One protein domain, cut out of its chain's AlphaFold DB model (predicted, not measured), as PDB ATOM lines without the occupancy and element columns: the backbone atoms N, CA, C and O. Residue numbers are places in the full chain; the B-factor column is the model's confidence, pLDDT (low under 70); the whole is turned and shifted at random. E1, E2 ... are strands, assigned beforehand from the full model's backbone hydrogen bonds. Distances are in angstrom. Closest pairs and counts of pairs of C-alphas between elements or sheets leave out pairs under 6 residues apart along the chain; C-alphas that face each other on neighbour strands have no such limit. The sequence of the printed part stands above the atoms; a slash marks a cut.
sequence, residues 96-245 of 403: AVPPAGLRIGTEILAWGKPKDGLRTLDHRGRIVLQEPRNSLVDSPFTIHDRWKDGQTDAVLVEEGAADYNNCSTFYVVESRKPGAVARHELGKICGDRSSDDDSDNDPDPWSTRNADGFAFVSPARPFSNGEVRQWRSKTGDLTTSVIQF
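Overview. This is residues 96 to 245 of the 403 residues of an uncharacterized protein of Methylosinus sp. C49 (UniProt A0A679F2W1). Three strongly twisted sheets of four strands each stand face to face in a stack, with E5 E6 E7 E8 as the middle layer, the short-stranded sheet E1 E2 E3 E4 over one of its faces and E9 E10 E11 E12 over the other. The chain makes one sheet after another, and residues 191 to 205 form a long loop between the second and the third. The printed part has 150 residues with no named helix and twelve named strands, E1 to E12 along the chain; each sheet is antiparallel, in chain order. The class is all strand, though under half of the residues, 74 of 150, are in named elements. The whole is compact, with a radius of gyration of the C-alphas of 16.1 A, and flat, spanning 46 by 37 by 19 A.

Arrangement. E1, residues 102 to 104, E2, 107 to 111, E3, 120 to 123, and E4, 126 to 130, form a meander, each strand the antiparallel neighbour of the one before. N 102 and O 109 are 2.9 A apart, N 110 and O 122 2.9 A, and N 121 and O 129 2.9 A, within hydrogen-bond range. E5, 141 to 148, E6, 153 to 159, E7, 167 to 175, and E8, 182 to 190, form the second meander, with N 142 and O 158 at 2.9 A, N 155 and O 173 at 2.8 A, and N 168 and O 189 at 2.7 A. These two sheets are face to face, their strands at 15 degrees; the closest C-alphas of E1 and E6, Ile 104 and Asp 153, are 5.7 A apart. E5 bends by 64 degrees at residue 144 and E8 by 50 degrees at residue 186. E9, 206 to 210, E10, 213 to 218, E11, 226 to 232, and E12, 238 to 243, form the third meander, with N 208 and O 215, N 216 and O 229, and N 228 and O 241 each at 2.8 A. This sheet and the second are face to face, their strands at 25 degrees; the closest C-alphas of E8 and E11, Leu 186 and Arg 229, are 5.5 A apart.

Along the chain. E1 begins at C-alpha 102, (-11.697, 17.338, 27.510). E7 is 25.8 A long and E8 24.1 A; E5 measures 19.5 A, E11 18.9 A and E6 18.7 A. E12 ends at C-alpha 243, (-29.269, 44.577, 20.609).

Size, cuts and confidence. The C-alphas of Gly 150 and Asp 196, the two farthest apart, are 49.7 A apart. The printed part has no cut, and the link E8 to E9 is long, with 15 residues. Mean pLDDT of the printed part is 81.3; 34 residues are under 70, among them 191 to 206.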
ATOM      1  N   ALA A  96     -12.853  22.726  36.201       85.38
ATOM      2  CA  ALA A  96     -11.578  22.595  35.496       85.38
ATOM      3  C   ALA A  96     -11.589  21.426  34.496       85.38
ATOM      4  O   ALA A  96     -12.106  20.343  34.795       85.38
ATOM      5  N   VAL A  97     -10.955  21.610  33.335       87.31
ATOM      6  CA  VAL A  97     -10.748  20.496  32.397       87.31
ATOM      7  C   VAL A  97      -9.943  19.377  33.088       87.31
ATOM      8  O   VAL A  97      -8.877  19.652  33.645       87.31
ATOM      9  N   PRO A  98     -10.404  18.108  33.058       88.44
ATOM     10  CA  PRO A  98      -9.727  17.012  33.748       88.44
ATOM     11  C   PRO A  98      -8.293  16.758  33.249       88.44
ATOM     12  O   PRO A  98      -8.000  16.981  32.072       88.44
ATOM     13  N   PRO A  99      -7.412  16.145  34.067       88.38
ATOM     14  CA  PRO A  99      -6.074  15.724  33.628       88.38
ATOM     15  C   PRO A  99      -6.078  14.749  32.440       88.38
ATOM     16  O   PRO A  99      -5.118  14.688  31.682       88.38
ATOM     17  N   ALA A 100      -7.168  13.998  32.250       90.06
ATOM     18  CA  ALA A 100      -7.354  13.110  31.101       90.06
ATOM     19  C   ALA A 100      -7.695  13.853  29.790       90.06
ATOM     20  O   ALA A 100      -7.784  13.221  28.738       90.06
ATOM     21  N   GLY A 101      -7.891  15.172  29.848       92.81
ATOM     22  CA  GLY A 101      -8.327  16.006  28.734       92.81
ATOM     23  C   GLY A 101      -9.835  16.262  28.724       92.81
ATOM     24  O   GLY A 101     -10.581  15.819  29.602       92.81
ATOM     25  N   LEU A 102     -10.291  16.991  27.705       94.50
ATOM     26  CA  LEU A 102     -11.697  17.338  27.510       94.50
ATOM     27  C   LEU A 102     -12.359  16.341  26.552       94.50
ATOM     28  O   LEU A 102     -12.011  16.265  25.374       94.50
ATOM     29  N   ARG A 103     -13.339  15.580  27.044       94.50
ATOM     30  CA  ARG A 103     -14.099  14.629  26.224       94.50
ATOM     31  C   ARG A 103     -15.313  15.294  25.579       94.50
ATOM     32  O   ARG A 103     -16.156  15.839  26.287       94.50
ATOM     33  N   ILE A 104     -15.452  15.141  24.262       93.44
ATOM     34  CA  ILE A 104     -16.568  15.673  23.467       93.44
ATOM     35  C   ILE A 104     -17.038  14.578  22.504       93.44
ATOM     36  O   ILE A 104     -16.379  14.257  21.517       93.44
ATOM     37  N   GLY A 105     -18.160  13.933  22.823       90.94
ATOM     38  CA  GLY A 105     -18.661  12.766  22.103       90.94
ATOM     39  C   GLY A 105     -17.727  11.561  22.244       90.94
ATOM     40  O   GLY A 105     -17.467  11.062  23.352       90.94
ATOM     41  N   THR A 106     -17.246  11.074  21.101       93.44
ATOM     42  CA  THR A 106     -16.196  10.048  20.996       93.44
ATOM     43  C   THR A 106     -14.791  10.637  20.973       93.44
ATOM     44  O   THR A 106     -13.823   9.887  21.068       93.44
ATOM     45  N   GLU A 107     -14.669  11.957  20.851       96.31
ATOM     46  CA  GLU A 107     -13.387  12.636  20.762       96.31
ATOM     47  C   GLU A 107     -12.856  12.995  22.147       96.31
ATOM     48  O   GLU A 107     -13.605  13.231  23.101       96.31
ATOM     49  N   ILE A 108     -11.532  13.048  22.241       96.38
ATOM     50  CA  ILE A 108     -10.812  13.529  23.413       96.38
ATOM     51  C   ILE A 108      -9.843  14.594  22.920       96.38
ATOM     52  O   ILE A 108      -9.030  14.337  22.028       96.38
ATOM     53  N   LEU A 109      -9.954  15.789  23.487       96.94
ATOM     54  CA  LEU A 109      -8.938  16.819  23.376       96.94
ATOM     55  C   LEU A 109      -7.922  16.548  24.481       96.94
ATOM     56  O   LEU A 109      -8.236  16.695  25.662       96.94
ATOM     57  N   ALA A 110      -6.740  16.089  24.096       96.44
ATOM     58  CA  ALA A 110      -5.674  15.744  25.025       96.44
ATOM     59  C   ALA A 110      -4.839  16.981  25.353       96.44
ATOM     60  O   ALA A 110      -4.695  17.875  24.525       96.44
ATOM     61  N   TRP A 111      -4.243  17.013  26.541       95.12
ATOM     62  CA  TRP A 111      -3.262  18.043  26.864       95.12
ATOM     63  C   TRP A 111      -2.065  17.944  25.914       95.12
ATOM     64  O   TRP A 111      -1.419  16.896  25.820       95.12
ATOM     65  N   GLY A 112      -1.807  19.024  25.179       92.50
ATOM     66  CA  GLY A 112      -0.669  19.134  24.278       92.50
ATOM     67  C   GLY A 112       0.636  19.388  25.028       92.50
ATOM     68  O   GLY A 112       0.662  19.636  26.237       92.50
ATOM     69  N   LYS A 113       1.756  19.344  24.299       88.75
ATOM     70  CA  LYS A 113       3.027  19.839  24.843       88.75
ATOM     71  C   LYS A 113       2.922  21.359  24.983       88.75
ATOM     72  O   LYS A 113       2.524  21.991  24.003       88.75
ATOM     73  N   PRO A 114       3.315  21.949  26.126       86.56
ATOM     74  CA  PRO A 114       3.269  23.391  26.277       86.56
ATOM     75  C   PRO A 114       4.019  24.090  25.141       86.56
ATOM     76  O   PRO A 114       5.169  23.748  24.851       86.56
ATOM     77  N   LYS A 115       3.368  25.054  24.491       81.00
ATOM     78  CA  LYS A 115       3.964  25.867  23.426       81.00
ATOM     79  C   LYS A 115       4.220  27.255  23.987       81.00
ATOM     80  O   LYS A 115       3.291  27.893  24.467       81.00
ATOM     81  N   ASP A 116       5.475  27.691  23.976       87.88
ATOM     82  CA  ASP A 116       5.899  28.950  24.605       87.88
ATOM     83  C   ASP A 116       5.536  29.029  26.105       87.88
ATOM     84  O   ASP A 116       5.252  30.097  26.633       87.88
ATOM     85  N   GLY A 117       5.507  27.875  26.788       85.69
ATOM     86  CA  GLY A 117       5.104  27.763  28.196       85.69
ATOM     87  C   GLY A 117       3.591  27.683  28.438       85.69
ATOM     88  O   GLY A 117       3.184  27.525  29.581       85.69
ATOM     89  N   LEU A 118       2.767  27.731  27.387       88.62
ATOM     90  CA  LEU A 118       1.304  27.764  27.489       88.62
ATOM     91  C   LEU A 118       0.698  26.377  27.331       88.62
ATOM     92  O   LEU A 118       1.042  25.652  26.391       88.62
ATOM     93  N   ARG A 119      -0.231  26.014  28.220       91.06
ATOM     94  CA  ARG A 119      -0.977  24.751  28.132       91.06
ATOM     95  C   ARG A 119      -1.937  24.783  26.938       91.06
ATOM     96  O   ARG A 119      -2.583  25.794  26.674       91.06
ATOM     97  N   THR A 120      -2.062  23.669  26.222       95.12
ATOM     98  CA  THR A 120      -3.000  23.529  25.096       95.12
ATOM     99  C   THR A 120      -3.863  22.287  25.248       95.12
ATOM    100  O   THR A 120      -3.462  21.308  25.883       95.12
ATOM    101  N   LEU A 121      -5.048  22.319  24.645       96.25
ATOM    102  CA  LEU A 121      -5.869  21.135  24.415       96.25
ATOM    103  C   LEU A 121      -5.895  20.849  22.920       96.25
ATOM    104  O   LEU A 121      -6.447  21.624  22.134       96.25
ATOM    105  N   ASP A 122      -5.307  19.721  22.543       97.25
ATOM    106  CA  ASP A 122      -5.073  19.324  21.168       97.25
ATOM    107  C   ASP A 122      -6.016  18.190  20.764       97.25
ATOM    108  O   ASP A 122      -6.263  17.238  21.508       97.25
ATOM    109  N   HIS A 123      -6.491  18.236  19.527       97.31
ATOM    110  CA  HIS A 123      -7.216  17.145  18.890       97.31
ATOM    111  C   HIS A 123      -6.450  16.709  17.646       97.31
ATOM    112  O   HIS A 123      -6.280  17.486  16.708       97.31
ATOM    113  N   ARG A 124      -5.951  15.464  17.649       95.81
ATOM    114  CA  ARG A 124      -5.210  14.863  16.520       95.81
ATOM    115  C   ARG A 124      -4.038  15.730  16.029       95.81
ATOM    116  O   ARG A 124      -3.830  15.885  14.830       95.81
ATOM    117  N   GLY A 125      -3.288  16.307  16.969       94.69
ATOM    118  CA  GLY A 125      -2.121  17.154  16.689       94.69
ATOM    119  C   GLY A 125      -2.443  18.607  16.322       94.69
ATOM    120  O   GLY A 125      -1.523  19.376  16.057       94.69
ATOM    121  N   ARG A 126      -3.723  19.004  16.317       95.81
ATOM    122  CA  ARG A 126      -4.154  20.394  16.130       95.81
ATOM    123  C   ARG A 126      -4.561  21.004  17.467       95.81
ATOM    124  O   ARG A 126      -5.428  20.453  18.139       95.81
ATOM    125  N   ILE A 127      -4.009  22.169  17.794       96.00
ATOM    126  CA  ILE A 127      -4.421  22.965  18.958       96.00
ATOM    127  C   ILE A 127      -5.882  23.400  18.781       96.00
ATOM    128  O   ILE A 127      -6.237  24.009  17.766       96.00
ATOM    129  N   VAL A 128      -6.729  23.076  19.757       96.62
ATOM    130  CA  VAL A 128      -8.133  23.507  19.807       96.62
ATOM    131  C   VAL A 128      -8.308  24.645  20.803       96.62
ATOM    132  O   VAL A 128      -8.893  25.659  20.436       96.62
ATOM    133  N   LEU A 129      -7.770  24.522  22.017       95.44
ATOM    134  CA  LEU A 129      -7.760  25.585  23.031       95.44
ATOM    135  C   LEU A 129      -6.324  25.866  23.472       95.44
ATOM    136  O   LEU A 129      -5.497  24.948  23.479       95.44
ATOM    137  N   GLN A 130      -6.028  27.114  23.829       94.25
ATOM    138  CA  GLN A 130      -4.683  27.526  24.228       94.25
ATOM    139  C   GLN A 130      -4.745  28.511  25.390       94.25
ATOM    140  O   GLN A 130      -5.404  29.530  25.305       94.25
ATOM    141  N   GLU A 131      -4.011  28.232  26.459       87.94
ATOM    142  CA  GLU A 131      -3.927  29.125  27.607       87.94
ATOM    143  C   GLU A 131      -3.442  30.530  27.189       87.94
ATOM    144  O   GLU A 131      -2.467  30.641  26.432       87.94
ATOM    145  N   PRO A 132      -4.083  31.611  27.669       83.75
ATOM    146  CA  PRO A 132      -3.624  32.964  27.389       83.75
ATOM    147  C   PRO A 132      -2.286  33.239  28.091       83.75
ATOM    148  O   PRO A 132      -2.029  32.746  29.187       83.75
ATOM    149  N   ARG A 133      -1.433  34.072  27.475       81.19
ATOM    150  CA  ARG A 133      -0.041  34.321  27.918       81.19
ATOM    151  C   ARG A 133       0.134  34.750  29.377       81.19
ATOM    152  O   ARG A 133       1.201  34.523  29.929       81.19
ATOM    153  N   ASN A 134      -0.891  35.348  29.973       72.06
ATOM    154  CA  ASN A 134      -0.817  35.986  31.286       72.06
ATOM    155  C   ASN A 134      -1.686  35.290  32.349       72.06
ATOM    156  O   ASN A 134      -1.978  35.889  33.375       72.06
ATOM    157  N   SER A 135      -2.104  34.042  32.125       64.19
ATOM    158  CA  SER A 135      -2.904  33.276  33.087       64.19
ATOM    159  C   SER A 135      -2.113  33.015  34.379       64.19
ATOM    160  O   SER A 135      -1.202  32.190  34.401       64.19
ATOM    161  N   LEU A 136      -2.472  33.696  35.473       67.00
ATOM    162  CA  LEU A 136      -2.011  33.376  36.836       67.00
ATOM    163  C   LEU A 136      -2.858  32.269  37.489       67.00
ATOM    164  O   LEU A 136      -2.799  32.056  38.698       67.00
ATOM    165  N   VAL A 137      -3.673  31.572  36.698       67.38
ATOM    166  CA  VAL A 137      -4.752  30.723  37.191       67.38
ATOM    167  C   VAL A 137      -4.317  29.263  37.236       67.38
ATOM    168  O   VAL A 137      -3.758  28.718  36.276       67.38
ATOM    169  N   ASP A 138      -4.665  28.583  38.329       69.00
ATOM    170  CA  ASP A 138      -4.408  27.151  38.503       69.00
ATOM    171  C   ASP A 138      -5.023  26.314  37.365       69.00
ATOM    172  O   ASP A 138      -4.419  25.337  36.901       69.00
ATOM    173  N   SER A 139      -6.188  26.732  36.849       78.75
ATOM    174  CA  SER A 139      -6.854  26.105  35.705       78.75
ATOM    175  C   SER A 139      -6.947  27.059  34.507       78.75
ATOM    176  O   SER A 139      -7.583  28.101  34.622       78.75
ATOM    177  N   PRO A 140      -6.368  26.708  33.343       84.06
ATOM    178  CA  PRO A 140      -6.356  27.571  32.162       84.06
ATOM    179  C   PRO A 140      -7.670  27.501  31.377       84.06
ATOM    180  O   PRO A 140      -7.911  28.332  30.502       84.06
ATOM    181  N   PHE A 141      -8.484  26.475  31.654       91.12
ATOM    182  CA  PHE A 141      -9.737  26.195  30.973       91.12
ATOM    183  C   PHE A 141     -10.796  25.757  31.984       91.12
ATOM    184  O   PHE A 141     -10.662  24.700  32.615       91.12
ATOM    185  N   THR A 142     -11.878  26.524  32.070       89.06
ATOM    186  CA  THR A 142     -13.031  26.222  32.922       89.06
ATOM    187  C   THR A 142     -14.219  25.845  32.053       89.06
ATOM    188  O   THR A 142     -14.604  26.571  31.141       89.06
ATOM    189  N   ILE A 143     -14.821  24.694  32.321       90.06
ATOM    190  CA  ILE A 143     -16.060  24.273  31.683       90.06
ATOM    191  C   ILE A 143     -17.236  24.872  32.452       90.06
ATOM    192  O   ILE A 143     -17.383  24.637  33.652       90.06
ATOM    193  N   HIS A 144     -18.096  25.601  31.748       84.19
ATOM    194  CA  HIS A 144     -19.283  26.234  32.328       84.19
ATOM    195  C   HIS A 144     -20.541  25.391  32.158       84.19
ATOM    196  O   HIS A 144     -21.317  25.217  33.095       84.19
ATOM    197  N   ASP A 145     -20.750  24.854  30.958       85.94
ATOM    198  CA  ASP A 145     -21.922  24.041  30.635       85.94
ATOM    199  C   ASP A 145     -21.604  23.090  29.474       85.94
ATOM    200  O   ASP A 145     -20.634  23.256  28.729       85.94
ATOM    201  N   ARG A 146     -22.457  22.084  29.300       88.88
ATOM    202  CA  ARG A 146     -22.369  21.094  28.236       88.88
ATOM    203  C   ARG A 146     -23.725  20.862  27.588       88.88
ATOM    204  O   ARG A 146     -24.768  20.685  28.226       88.88
ATOM    205  N   TRP A 147     -23.704  20.870  26.267       88.25
ATOM    206  CA  TRP A 147     -24.811  20.528  25.405       88.25
ATOM    207  C   TRP A 147     -24.616  19.126  24.859       88.25
ATOM    208  O   TRP A 147     -23.576  18.813  24.290       88.25
ATOM    209  N   LYS A 148     -25.644  18.292  24.979       89.00
ATOM    210  CA  LYS A 148     -25.645  16.982  24.351       89.00
ATOM    211  C   LYS A 148     -27.020  16.668  23.795       89.00
ATOM    212  O   LYS A 148     -27.999  16.645  24.540       89.00
ATOM    213  N   ASP A 149     -27.069  16.409  22.502       85.19
ATOM    214  CA  ASP A 149     -28.223  15.855  21.808       85.19
ATOM    215  C   ASP A 149     -27.789  14.682  20.917       85.19
ATOM    216  O   ASP A 149     -26.640  14.239  20.961       85.19
ATOM    217  N   GLY A 150     -28.729  14.111  20.161       83.25
ATOM    218  CA  GLY A 150     -28.480  12.903  19.372       83.25
ATOM    219  C   GLY A 150     -27.381  13.045  18.312       83.25
ATOM    220  O   GLY A 150     -26.843  12.025  17.889       83.25
ATOM    221  N   GLN A 151     -27.045  14.267  17.887       88.19
ATOM    222  CA  GLN A 151     -26.043  14.515  16.845       88.19
ATOM    223  C   GLN A 151     -24.905  15.430  17.294       88.19
ATOM    224  O   GLN A 151     -23.893  15.486  16.607       88.19
ATOM    225  N   THR A 152     -25.039  16.122  18.423       92.69
ATOM    226  CA  THR A 152     -24.100  17.156  18.856       92.69
ATOM    227  C   THR A 152     -23.703  16.943  20.306       92.69
ATOM    228  O   THR A 152     -24.553  16.856  21.192       92.69
ATOM    229  N   ASP A 153     -22.400  16.921  20.560       94.25
ATOM    230  CA  ASP A 153     -21.824  17.070  21.893       94.25
ATOM    231  C   ASP A 153     -20.980  18.348  21.883       94.25
ATOM    232  O   ASP A 153     -20.081  18.474  21.054       94.25
ATOM    233  N   ALA A 154     -21.305  19.322  22.727       95.38
ATOM    234  CA  ALA A 154     -20.647  20.619  22.752       95.38
ATOM    235  C   ALA A 154     -20.436  21.115  24.177       95.38
ATOM    236  O   ALA A 154     -21.247  20.866  25.062       95.38
ATOM    237  N   VAL A 155     -19.354  21.847  24.398       94.06
ATOM    238  CA  VAL A 155     -18.929  22.308  25.716       94.06
ATOM    239  C   VAL A 155     -18.673  23.799  25.652       94.06
ATOM    240  O   VAL A 155     -17.932  24.253  24.781       94.06
ATOM    241  N   LEU A 156     -19.283  24.545  26.568       93.50
ATOM    242  CA  LEU A 156     -18.968  25.944  26.798       93.50
ATOM    243  C   LEU A 156     -17.741  26.013  27.708       93.50
ATOM    244  O   LEU A 156     -17.805  25.616  28.873       93.50
ATOM    245  N   VAL A 157     -16.633  26.494  27.159       93.00
ATOM    246  CA  VAL A 157     -15.336  26.580  27.828       93.00
ATOM    247  C   VAL A 157     -14.909  28.036  27.908       93.00
ATOM    248  O   VAL A 157     -14.920  28.746  26.907       93.00
ATOM    249  N   GLU A 158     -14.506  28.463  29.089       91.12
ATOM    250  CA  GLU A 158     -13.785  29.705  29.326       91.12
ATOM    251  C   GLU A 158     -12.282  29.428  29.267       91.12
ATOM    252  O   GLU A 158     -11.786  28.508  29.917       91.12
ATOM    253  N   GLU A 159     -11.573  30.203  28.459       90.56
ATOM    254  CA  GLU A 159     -10.120  30.214  28.324       90.56
ATOM    255  C   GLU A 159      -9.557  31.413  29.090       90.56
ATOM    256  O   GLU A 159      -9.867  32.560  28.756       90.56
ATOM    257  N   GLY A 160      -8.723  31.130  30.093       81.31
ATOM    258  CA  GLY A 160      -8.255  32.098  31.084       81.31
ATOM    259  C   GLY A 160      -9.150  32.167  32.325       81.31
ATOM    260  O   GLY A 160     -10.107  31.409  32.467       81.31
ATOM    261  N   ALA A 161      -8.817  33.084  33.228       65.88
ATOM    262  CA  ALA A 161      -9.760  33.604  34.207       65.88
ATOM    263  C   ALA A 161      -9.708  35.124  34.142       65.88
ATOM    264  O   ALA A 161      -8.636  35.707  33.941       65.88
ATOM    265  N   ALA A 162     -10.860  35.751  34.334       55.25
ATOM    266  CA  ALA A 162     -10.957  37.178  34.544       55.25
ATOM    267  C   ALA A 162     -10.410  37.470  35.951       55.25
ATOM    268  O   ALA A 162     -11.159  37.547  36.921       55.25
ATOM    269  N   ASP A 163      -9.085  37.536  36.082       60.50
ATOM    270  CA  ASP A 163      -8.427  38.194  37.206       60.50
ATOM    271  C   ASP A 163      -7.962  39.599  36.792       60.50
ATOM    272  O   ASP A 163      -8.157  40.034  35.653       60.50
ATOM    273  N   TYR A 164      -7.390  40.335  37.745       54.97
ATOM    274  CA  TYR A 164      -6.914  41.701  37.555       54.97
ATOM    275  C   TYR A 164      -5.974  41.800  36.332       54.97
ATOM    276  O   TYR A 164      -4.813  41.394  36.410       54.97
ATOM    277  N   ASN A 165      -6.456  42.424  35.243       62.41
ATOM    278  CA  ASN A 165      -5.800  42.655  33.937       62.41
ATOM    279  C   ASN A 165      -5.883  41.533  32.892       62.41
ATOM    280  O   ASN A 165      -5.286  41.667  31.816       62.41
ATOM    281  N   ASN A 166      -6.599  40.446  33.163       72.62
ATOM    282  CA  ASN A 166      -6.738  39.361  32.205       72.62
ATOM    283  C   ASN A 166      -8.140  39.280  31.629       72.62
ATOM    284  O   ASN A 166      -9.149  39.611  32.252       72.62
ATOM    285  N   CYS A 167      -8.179  38.814  30.386       80.25
ATOM    286  CA  CYS A 167      -9.425  38.560  29.711       80.25
ATOM    287  C   CYS A 167      -9.684  37.070  29.591       80.25
ATOM    288  O   CYS A 167      -8.848  36.328  29.073       80.25
ATOM    289  N   SER A 168     -10.891  36.685  29.964       84.56
ATOM    290  CA  SER A 168     -11.476  35.396  29.662       84.56
ATOM    291  C   SER A 168     -12.109  35.407  28.283       84.56
ATOM    292  O   SER A 168     -12.848  36.327  27.932       84.56
ATOM    293  N   THR A 169     -11.855  34.373  27.490       90.38
ATOM    294  CA  THR A 169     -12.554  34.175  26.211       90.38
ATOM    295  C   THR A 169     -13.428  32.935  26.287       90.38
ATOM    296  O   THR A 169     -12.981  31.877  26.714       90.38
ATOM    297  N   PHE A 170     -14.680  33.056  25.868       91.94
ATOM    298  CA  PHE A 170     -15.664  31.986  25.913       91.94
ATOM    299  C   PHE A 170     -15.767  31.324  24.548       91.94
ATOM    300  O   PHE A 170     -15.999  31.983  23.530       91.94
ATOM    301  N   TYR A 171     -15.643  30.004  24.535       95.44
ATOM    302  CA  TYR A 171     -15.719  29.175  23.347       95.44
ATOM    303  C   TYR A 171     -16.787  28.101  23.489       95.44
ATOM    304  O   TYR A 171     -16.959  27.517  24.555       95.44
ATOM    305  N   VAL A 172     -17.433  27.756  22.379       96.50
ATOM    306  CA  VAL A 172     -18.090  26.459  22.228       96.50
ATOM    307  C   VAL A 172     -17.143  25.531  21.497       96.50
ATOM    308  O   VAL A 172     -16.764  25.793  20.354       96.50
ATOM    309  N   VAL A 173     -16.779  24.428  22.138       97.19
ATOM    310  CA  VAL A 173     -16.055  23.334  21.494       97.19
ATOM    311  C   VAL A 173     -17.029  22.195  21.259       97.19
ATOM    312  O   VAL A 173     -17.642  21.716  22.206       97.19
ATOM    313  N   GLU A 174     -17.191  21.755  20.015       96.88
ATOM    314  CA  GLU A 174     -18.201  20.758  19.656       96.88
ATOM    315  C   GLU A 174     -17.671  19.617  18.793       96.88
ATOM    316  O   GLU A 174     -16.708  19.770  18.039       96.88
ATOM    317  N   SER A 175     -18.358  18.478  18.855       96.88
ATOM    318  CA  SER A 175     -18.219  17.359  17.935       96.88
ATOM    319  C   SER A 175     -19.598  16.897  17.468       96.88
ATOM    320  O   SER A 175     -20.464  16.561  18.276       96.88
ATOM    321  N   ARG A 176     -19.785  16.879  16.144       94.62
ATOM    322  CA  ARG A 176     -21.015  16.402  15.481       94.62
ATOM    323  C   ARG A 176     -20.856  15.058  14.779       94.62
ATOM    324  O   ARG A 176     -21.822  14.376  14.458       94.62
ATOM    325  N   LYS A 177     -19.613  14.697  14.469       94.00
ATOM    326  CA  LYS A 177     -19.259  13.458  13.778       94.00
ATOM    327  C   LYS A 177     -17.922  12.946  14.304       94.00
ATOM    328  O   LYS A 177     -17.050  13.773  14.594       94.00
ATOM    329  N   PRO A 178     -17.732  11.618  14.379       93.81
ATOM    330  CA  PRO A 178     -16.465  11.044  14.797       93.81
ATOM    331  C   PRO A 178     -15.296  11.624  14.001       93.81
ATOM    332  O   PRO A 178     -15.333  11.741  12.775       93.81
ATOM    333  N   GLY A 179     -14.254  12.008  14.719       94.50
ATOM    334  CA  GLY A 179     -13.034  12.591  14.189       94.50
ATOM    335  C   GLY A 179     -13.072  14.059  13.804       94.50
ATOM    336  O   GLY A 179     -12.060  14.546  13.301       94.50
ATOM    337  N   ALA A 180     -14.169  14.770  14.060       95.06
ATOM    338  CA  ALA A 180     -14.242  16.211  13.861       95.06
ATOM    339  C   ALA A 180     -14.533  16.933  15.179       95.06
ATOM    340  O   ALA A 180     -15.491  16.603  15.881       95.06
ATOM    341  N   VAL A 181     -13.719  17.949  15.464       97.44
ATOM    342  CA  VAL A 181     -13.926  18.909  16.552       97.44
ATOM    343  C   VAL A 181     -13.889  20.314  15.963       97.44
ATOM    344  O   VAL A 181     -12.926  20.665  15.275       97.44
ATOM    345  N   ALA A 182     -14.912  21.116  16.241       96.81
ATOM    346  CA  ALA A 182     -14.962  22.535  15.908       96.81
ATOM    347  C   ALA A 182     -14.843  23.384  17.181       96.81
ATOM    348  O   ALA A 182     -15.202  22.936  18.268       96.81
ATOM    349  N   ARG A 183     -14.316  24.599  17.032       96.44
ATOM    350  CA  ARG A 183     -14.259  25.622  18.080       96.44
ATOM    351  C   ARG A 183     -14.889  26.889  17.528       96.44
ATOM    352  O   ARG A 183     -14.511  27.325  16.443       96.44
ATOM    353  N   HIS A 184     -15.767  27.489  18.316       96.38
ATOM    354  CA  HIS A 184     -16.448  28.738  18.008       96.38
ATOM    355  C   HIS A 184     -16.226  29.710  19.148       96.38
ATOM    356  O   HIS A 184     -16.536  29.390  20.288       96.38
ATOM    357  N   GLU A 185     -15.686  30.885  18.864       94.62
ATOM    358  CA  GLU A 185     -15.621  31.955  19.855       94.62
ATOM    359  C   GLU A 185     -17.002  32.584  20.014       94.62
ATOM    360  O   GLU A 185     -17.622  32.977  19.022       94.62
ATOM    361  N   LEU A 186     -17.480  32.681  21.251       90.94
ATOM    362  CA  LEU A 186     -18.707  33.398  21.563       90.94
ATOM    363  C   LEU A 186     -18.430  34.833  22.000       90.94
ATOM    364  O   LEU A 186     -19.187  35.724  21.644       90.94
ATOM    365  N   GLY A 187     -17.352  35.084  22.734       88.50
ATOM    366  CA  GLY A 187     -17.022  36.437  23.166       88.50
ATOM    367  C   GLY A 187     -15.953  36.466  24.240       88.50
ATOM    368  O   GLY A 187     -15.378  35.437  24.588       88.50
ATOM    369  N   LYS A 188     -15.665  37.667  24.733       87.12
ATOM    370  CA  LYS A 188     -14.543  37.944  25.622       87.12
ATOM    371  C   LYS A 188     -14.997  38.856  26.758       87.12
ATOM    372  O   LYS A 188     -15.724  39.813  26.508       87.12
ATOM    373  N   ILE A 189     -14.562  38.553  27.976       78.50
ATOM    374  CA  ILE A 189     -14.745  39.366  29.183       78.50
ATOM    375  C   ILE A 189     -13.354  39.759  29.658       78.50
ATOM    376  O   ILE A 189     -12.500  38.888  29.774       78.50
ATOM    377  N   CYS A 190     -13.104  41.036  29.908       76.94
ATOM    378  CA  CYS A 190     -11.845  41.508  30.475       76.94
ATOM    379  C   CYS A 190     -12.111  42.051  31.873       76.94
ATOM    380  O   CYS A 190     -13.011  42.869  32.022       76.94
ATOM    381  N   GLY A 191     -11.354  41.597  32.876       64.31
ATOM    382  CA  GLY A 191     -11.362  42.239  34.187       64.31
ATOM    383  C   GLY A 191     -10.628  43.570  34.078       64.31
ATOM    384  O   GLY A 191      -9.410  43.570  33.876       64.31
ATOM    385  N   ASP A 192     -11.356  44.685  34.135       56.59
ATOM    386  CA  ASP A 192     -10.754  46.003  33.970       56.59
ATOM    387  C   ASP A 192     -10.017  46.431  35.249       56.59
ATOM    388  O   ASP A 192     -10.503  46.323  36.374       56.59
ATOM    389  N   ARG A 193      -8.776  46.868  35.057       42.91
ATOM    390  CA  ARG A 193      -8.063  47.776  35.953       42.91
ATOM    391  C   ARG A 193      -7.242  48.721  35.090       42.91
ATOM    392  O   ARG A 193      -6.079  48.997  35.391       42.91
ATOM    393  N   SER A 194      -7.818  49.218  33.995       42.00
ATOM    394  CA  SER A 194      -7.405  50.534  33.547       42.00
ATOM    395  C   SER A 194      -7.725  51.459  34.720       42.00
ATOM    396  O   SER A 194      -8.871  51.719  35.063       42.00
ATOM    397  N   SER A 195      -6.681  51.823  35.452       43.72
ATOM    398  CA  SER A 195      -6.715  52.584  36.697       43.72
ATOM    399  C   SER A 195      -7.179  54.033  36.506       43.72
ATOM    400  O   SER A 195      -6.787  54.886  37.287       43.72
ATOM    401  N   ASP A 196      -7.946  54.302  35.450       45.50
ATOM    402  CA  ASP A 196      -8.458  55.611  35.058       45.50
ATOM    403  C   ASP A 196      -9.899  55.543  34.490       45.50
ATOM    404  O   ASP A 196     -10.462  56.593  34.179       45.50
ATOM    405  N   ASP A 197     -10.509  54.354  34.351       47.34
ATOM    406  CA  ASP A 197     -11.908  54.190  33.916       47.34
ATOM    407  C   ASP A 197     -12.622  53.202  34.866       47.34
ATOM    408  O   ASP A 197     -12.948  52.070  34.520       47.34
ATOM    409  N   ASP A 198     -12.810  53.642  36.117       42.66
ATOM    410  CA  ASP A 198     -13.448  52.930  37.243       42.66
ATOM    411  C   ASP A 198     -14.960  52.635  37.038       42.66
ATOM    412  O   ASP A 198     -15.718  52.482  38.002       42.66
ATOM    413  N   SER A 199     -15.452  52.501  35.801       47.12
ATOM    414  CA  SER A 199     -16.812  51.998  35.537       47.12
ATOM    415  C   SER A 199     -16.853  50.467  35.650       47.12
ATOM    416  O   SER A 199     -17.204  49.740  34.727       47.12
ATOM    417  N   ASP A 200     -16.469  49.971  36.824       43.28
ATOM    418  CA  ASP A 200     -16.385  48.561  37.232       43.28
ATOM    419  C   ASP A 200     -17.775  47.938  37.521       43.28
ATOM    420  O   ASP A 200     -17.914  46.986  38.299       43.28
ATOM    421  N   ASN A 201     -18.832  48.507  36.934       46.16
ATOM    422  CA  ASN A 201     -20.232  48.167  37.189       46.16
ATOM    423  C   ASN A 201     -20.985  47.713  35.922       46.16
ATOM    424  O   ASN A 201     -22.176  47.385  35.999       46.16
ATOM    425  N   ASP A 202     -20.271  47.587  34.799       48.84
ATOM    426  CA  ASP A 202     -20.788  46.984  33.581       48.84
ATOM    427  C   ASP A 202     -21.473  45.641  33.884       48.84
ATOM    428  O   ASP A 202     -20.885  44.795  34.562       48.84
ATOM    429  N   PRO A 203     -22.706  45.392  33.394       50.16
ATOM    430  CA  PRO A 203     -23.297  44.073  33.515       50.16
ATOM    431  C   PRO A 203     -22.383  43.085  32.789       50.16
ATOM    432  O   PRO A 203     -22.295  43.114  31.556       50.16
ATOM    433  N   ASP A 204     -21.679  42.265  33.576       55.12
ATOM    434  CA  ASP A 204     -20.695  41.309  33.085       55.12
ATOM    435  C   ASP A 204     -21.316  40.533  31.927       55.12
ATOM    436  O   ASP A 204     -22.399  39.961  32.105       55.12
ATOM    437  N   PRO A 205     -20.683  40.512  30.739       60.12
ATOM    438  CA  PRO A 205     -21.187  39.735  29.628       60.12
ATOM    439  C   PRO A 205     -21.479  38.323  30.116       60.12
ATOM    440  O   PRO A 205     -20.610  37.653  30.671       60.12
ATOM    441  N   TRP A 206     -22.709  37.863  29.948       69.31
ATOM    442  CA  TRP A 206     -23.099  36.584  30.514       69.31
ATOM    443  C   TRP A 206     -23.299  35.565  29.407       69.31
ATOM    444  O   TRP A 206     -23.781  35.847  28.304       69.31
ATOM    445  N   SER A 207     -22.918  34.331  29.715       73.38
ATOM    446  CA  SER A 207     -23.303  33.205  28.887       73.38
ATOM    447  C   SER A 207     -24.718  32.772  29.260       73.38
ATOM    448  O   SER A 207     -25.085  32.646  30.428       73.38
ATOM    449  N   THR A 208     -25.541  32.554  28.248       73.44
ATOM    450  CA  THR A 208     -26.842  31.908  28.376       73.44
ATOM    451  C   THR A 208     -26.850  30.654  27.527       73.44
ATOM    452  O   THR A 208     -26.059  30.471  26.600       73.44
ATOM    453  N   ARG A 209     -27.792  29.773  27.816       75.25
ATOM    454  CA  ARG A 209     -28.179  28.715  26.895       75.25
ATOM    455  C   ARG A 209     -29.676  28.833  26.662       75.25
ATOM    456  O   ARG A 209     -30.380  29.402  27.472       75.25
ATOM    457  N   ASN A 210     -30.187  28.356  25.545       74.25
ATOM    458  CA  ASN A 210     -31.626  28.266  25.290       74.25
ATOM    459  C   ASN A 210     -31.901  27.011  24.455       74.25
ATOM    460  O   ASN A 210     -31.006  26.193  24.268       74.25
ATOM    461  N   ALA A 211     -33.127  26.815  23.967       72.50
ATOM    462  CA  ALA A 211     -33.459  25.637  23.159       72.50
ATOM    463  C   ALA A 211     -32.616  25.510  21.873       72.50
ATOM    464  O   ALA A 211     -32.489  24.409  21.334       72.50
ATOM    465  N   ASP A 212     -32.016  26.609  21.415       76.12
ATOM    466  CA  ASP A 212     -31.252  26.663  20.179       76.12
ATOM    467  C   ASP A 212     -29.741  26.556  20.381       76.12
ATOM    468  O   ASP A 212     -29.051  26.423  19.382       76.12
ATOM    469  N   GLY A 213     -29.201  26.597  21.605       86.94
ATOM    470  CA  GLY A 213     -27.762  26.438  21.861       86.94
ATOM    471  C   GLY A 213     -27.214  27.364  22.947       86.94
ATOM    472  O   GLY A 213     -27.915  27.667  23.910       86.94
ATOM    473  N   PHE A 214     -25.955  27.778  22.803       86.31
ATOM    474  CA  PHE A 214     -25.245  28.680  23.719       86.31
ATOM    475  C   PHE A 214     -25.211  30.081  23.126       86.31
ATOM    476  O   PHE A 214     -24.974  30.231  21.930       86.31
ATOM    477  N   ALA A 215     -25.397  31.102  23.948       80.19
ATOM    478  CA  ALA A 215     -25.237  32.486  23.545       80.19
ATOM    479  C   ALA A 215     -24.365  33.235  24.542       80.19
ATOM    480  O   ALA A 215     -24.455  33.016  25.745       80.19
ATOM    481  N   PHE A 216     -23.540  34.131  24.032       80.81
ATOM    482  CA  PHE A 216     -22.808  35.104  24.821       80.81
ATOM    483  C   PHE A 216     -23.429  36.467  24.564       80.81
ATOM    484  O   PHE A 216     -23.556  36.882  23.407       80.81
ATOM    485  N   VAL A 217     -23.884  37.104  25.637       74.19
ATOM    486  CA  VAL A 217     -24.617  38.364  25.585       74.19
ATOM    487  C   VAL A 217     -23.708  39.463  26.104       74.19
ATOM    488  O   VAL A 217     -23.393  39.512  27.287       74.19
ATOM    489  N   SER A 218     -23.306  40.351  25.204       73.62
ATOM    490  CA  SER A 218     -22.800  41.672  25.542       73.62
ATOM    491  C   SER A 218     -24.002  42.623  25.606       73.62
ATOM    492  O   SER A 218     -24.677  42.818  24.589       73.62
ATOM    493  N   PRO A 219     -24.350  43.161  26.783       61.50
ATOM    494  CA  PRO A 219     -25.523  44.014  26.941       61.50
ATOM    495  C   PRO A 219     -25.383  45.328  26.163       61.50
ATOM    496  O   PRO A 219     -24.296  45.886  26.031       61.50
ATOM    497  N   ALA A 220     -26.508  45.829  25.649       60.81
ATOM    498  CA  ALA A 220     -26.551  47.121  24.971       60.81
ATOM    499  C   ALA A 220     -26.446  48.274  25.960       60.81
ATOM    500  O   ALA A 220     -27.039  48.200  27.032       60.81
ATOM    501  N   ARG A 221     -25.760  49.352  25.570       62.66
ATOM    502  CA  ARG A 221     -25.585  50.568  26.373       62.66
ATOM    503  C   ARG A 221     -26.172  51.786  25.659       62.66
ATOM    504  O   ARG A 221     -26.378  51.745  24.445       62.66
ATOM    505  N   PRO A 222     -26.364  52.913  26.362       53.06
ATOM    506  CA  PRO A 222     -26.910  54.135  25.776       53.06
ATOM    507  C   PRO A 222     -26.168  54.635  24.517       53.06
ATOM    508  O   PRO A 222     -26.781  55.284  23.671       53.06
ATOM    509  N   PHE A 223     -24.881  54.287  24.344       62.06
ATOM    510  CA  PHE A 223     -24.077  54.651  23.163       62.06
ATOM    511  C   PHE A 223     -23.318  53.501  22.497       62.06
ATOM    512  O   PHE A 223     -22.501  53.746  21.606       62.06
ATOM    513  N   SER A 224     -23.560  52.259  22.900       64.69
ATOM    514  CA  SER A 224     -23.020  51.094  22.207       64.69
ATOM    515  C   SER A 224     -24.119  50.072  22.019       64.69
ATOM    516  O   SER A 224     -24.948  49.835  22.897       64.69
ATOM    517  N   ASN A 225     -24.142  49.455  20.846       72.38
ATOM    518  CA  ASN A 225     -25.025  48.324  20.688       72.38
ATOM    519  C   ASN A 225     -24.487  47.155  21.508       72.38
ATOM    520  O   ASN A 225     -23.279  46.940  21.588       72.38
ATOM    521  N   GLY A 226     -25.407  46.396  22.077       71.25
ATOM    522  CA  GLY A 226     -25.117  45.084  22.610       71.25
ATOM    523  C   GLY A 226     -24.991  44.095  21.469       71.25
ATOM    524  O   GLY A 226     -25.523  44.297  20.371       71.25
ATOM    525  N   GLU A 227     -24.327  42.991  21.742       77.94
ATOM    526  CA  GLU A 227     -24.173  41.903  20.794       77.94
ATOM    527  C   GLU A 227     -24.544  40.591  21.462       77.94
ATOM    528  O   GLU A 227     -24.097  40.277  22.560       77.94
ATOM    529  N   VAL A 228     -25.346  39.789  20.773       79.19
ATOM    530  CA  VAL A 228     -25.581  38.396  21.135       79.19
ATOM    531  C   VAL A 228     -24.917  37.540  20.082       79.19
ATOM    532  O   VAL A 228     -25.371  37.490  18.937       79.19
ATOM    533  N   ARG A 229     -23.847  36.854  20.471       87.19
ATOM    534  CA  ARG A 229     -23.191  35.837  19.647       87.19
ATOM    535  C   ARG A 229     -23.697  34.478  20.098       87.19
ATOM    536  O   ARG A 229     -23.391  34.018  21.195       87.19
ATOM    537  N   GLN A 230     -24.511  33.851  19.262       88.69
ATOM    538  CA  GLN A 230     -25.199  32.605  19.572       88.69
ATOM    539  C   GLN A 230     -24.722  31.476  18.669       88.69
ATOM    540  O   GLN A 230     -24.888  31.530  17.453       88.69
ATOM    541  N   TRP A 231     -24.180  30.426  19.275       94.94
ATOM    542  CA  TRP A 231     -23.942  29.148  18.619       94.94
ATOM    543  C   TRP A 231     -25.233  28.324  18.605       94.94
ATOM    544  O   TRP A 231     -25.889  28.153  19.639       94.94
ATOM    545  N   ARG A 232     -25.594  27.807  17.428       92.25
ATOM    546  CA  ARG A 232     -26.823  27.046  17.191       92.25
ATOM    547  C   ARG A 232     -26.560  25.545  17.277       92.25
ATOM    548  O   ARG A 232     -25.936  24.966  16.396       92.25
ATOM    549  N   SER A 233     -27.102  24.868  18.282       88.94
ATOM    550  CA  SER A 233     -26.865  23.444  18.535       88.94
ATOM    551  C   SER A 233     -27.283  22.528  17.389       88.94
ATOM    552  O   SER A 233     -26.596  21.550  17.110       88.94
ATOM    553  N   LYS A 234     -28.348  22.862  16.655       89.69
ATOM    554  CA  LYS A 234     -28.822  22.041  15.531       89.69
ATOM    555  C   LYS A 234     -27.933  22.129  14.289       89.69
ATOM    556  O   LYS A 234     -27.790  21.124  13.601       89.69
ATOM    557  N   THR A 235     -27.347  23.293  14.004       92.69
ATOM    558  CA  THR A 235     -26.613  23.536  12.747       92.69
ATOM    559  C   THR A 235     -25.104  23.676  12.934       92.69
ATOM    560  O   THR A 235     -24.344  23.299  12.049       92.69
ATOM    561  N   GLY A 236     -24.660  24.145  14.099       91.81
ATOM    562  CA  GLY A 236     -23.270  24.499  14.398       91.81
ATOM    563  C   GLY A 236     -22.926  25.934  14.025       91.81
ATOM    564  O   GLY A 236     -21.797  26.361  14.246       91.81
ATOM    565  N   ASP A 237     -23.887  26.678  13.477       94.06
ATOM    566  CA  ASP A 237     -23.659  28.041  13.017       94.06
ATOM    567  C   ASP A 237     -23.522  29.006  14.192       94.06
ATOM    568  O   ASP A 237     -24.218  28.889  15.206       94.06
ATOM    569  N   LEU A 238     -22.664  30.008  14.012       94.44
ATOM    570  CA  LEU A 238     -22.580  31.161  14.893       94.44
ATOM    571  C   LEU A 238     -23.372  32.315  14.272       94.44
ATOM    572  O   LEU A 238     -23.031  32.809  13.199       94.44
ATOM    573  N   THR A 239     -24.427  32.755  14.949       91.56
ATOM    574  CA  THR A 239     -25.214  33.927  14.559       91.56
ATOM    575  C   THR A 239     -24.901  35.090  15.484       91.56
ATOM    576  O   THR A 239     -24.941  34.917  16.700       91.56
ATOM    577  N   THR A 240     -24.653  36.270  14.922       89.81
ATOM    578  CA  THR A 240     -24.532  37.514  15.689       89.81
ATOM    579  C   THR A 240     -25.784  38.347  15.476       89.81
ATOM    580  O   THR A 240     -26.154  38.626  14.334       89.81
ATOM    581  N   SER A 241     -26.434  38.757  16.559       81.31
ATOM    582  CA  SER A 241     -27.507  39.749  16.525       81.31
ATOM    583  C   SER A 241     -27.145  40.946  17.381       81.31
ATOM    584  O   SER A 241     -26.563  40.800  18.453       81.31
ATOM    585  N   VAL A 242     -27.522  42.125  16.909       76.81
ATOM    586  CA  VAL A 242     -27.267  43.387  17.591       76.81
ATOM    587  C   VAL A 242     -28.480  43.728  18.448       76.81
ATOM    588  O   VAL A 242     -29.604  43.756  17.946       76.81
ATOM    589  N   ILE A 243     -28.259  43.995  19.730       65.56
ATOM    590  CA  ILE A 243     -29.269  44.577  20.609       65.56
ATOM    591  C   ILE A 243     -29.013  46.077  20.627       65.56
ATOM    592  O   ILE A 243     -27.932  46.524  20.993       65.56
ATOM    593  N   GLN A 244     -29.994  46.872  20.227       62.84
ATOM    594  CA  GLN A 244     -29.899  48.317  20.381       62.84
ATOM    595  C   GLN A 244     -30.455  48.712  21.738       62.84
ATOM    596  O   GLN A 244     -31.483  48.191  22.177       62.84
ATOM    597  N   PHE A 245     -29.801  49.670  22.383       59.16
ATOM    598  CA  PHE A 245     -30.446  50.382  23.467       59.16
ATOM    599  C   PHE A 245     -31.561  51.244  22.868       59.16
ATOM    600  O   PHE A 245     -31.305  52.223  22.170       59.16
TER     601      PHE A 245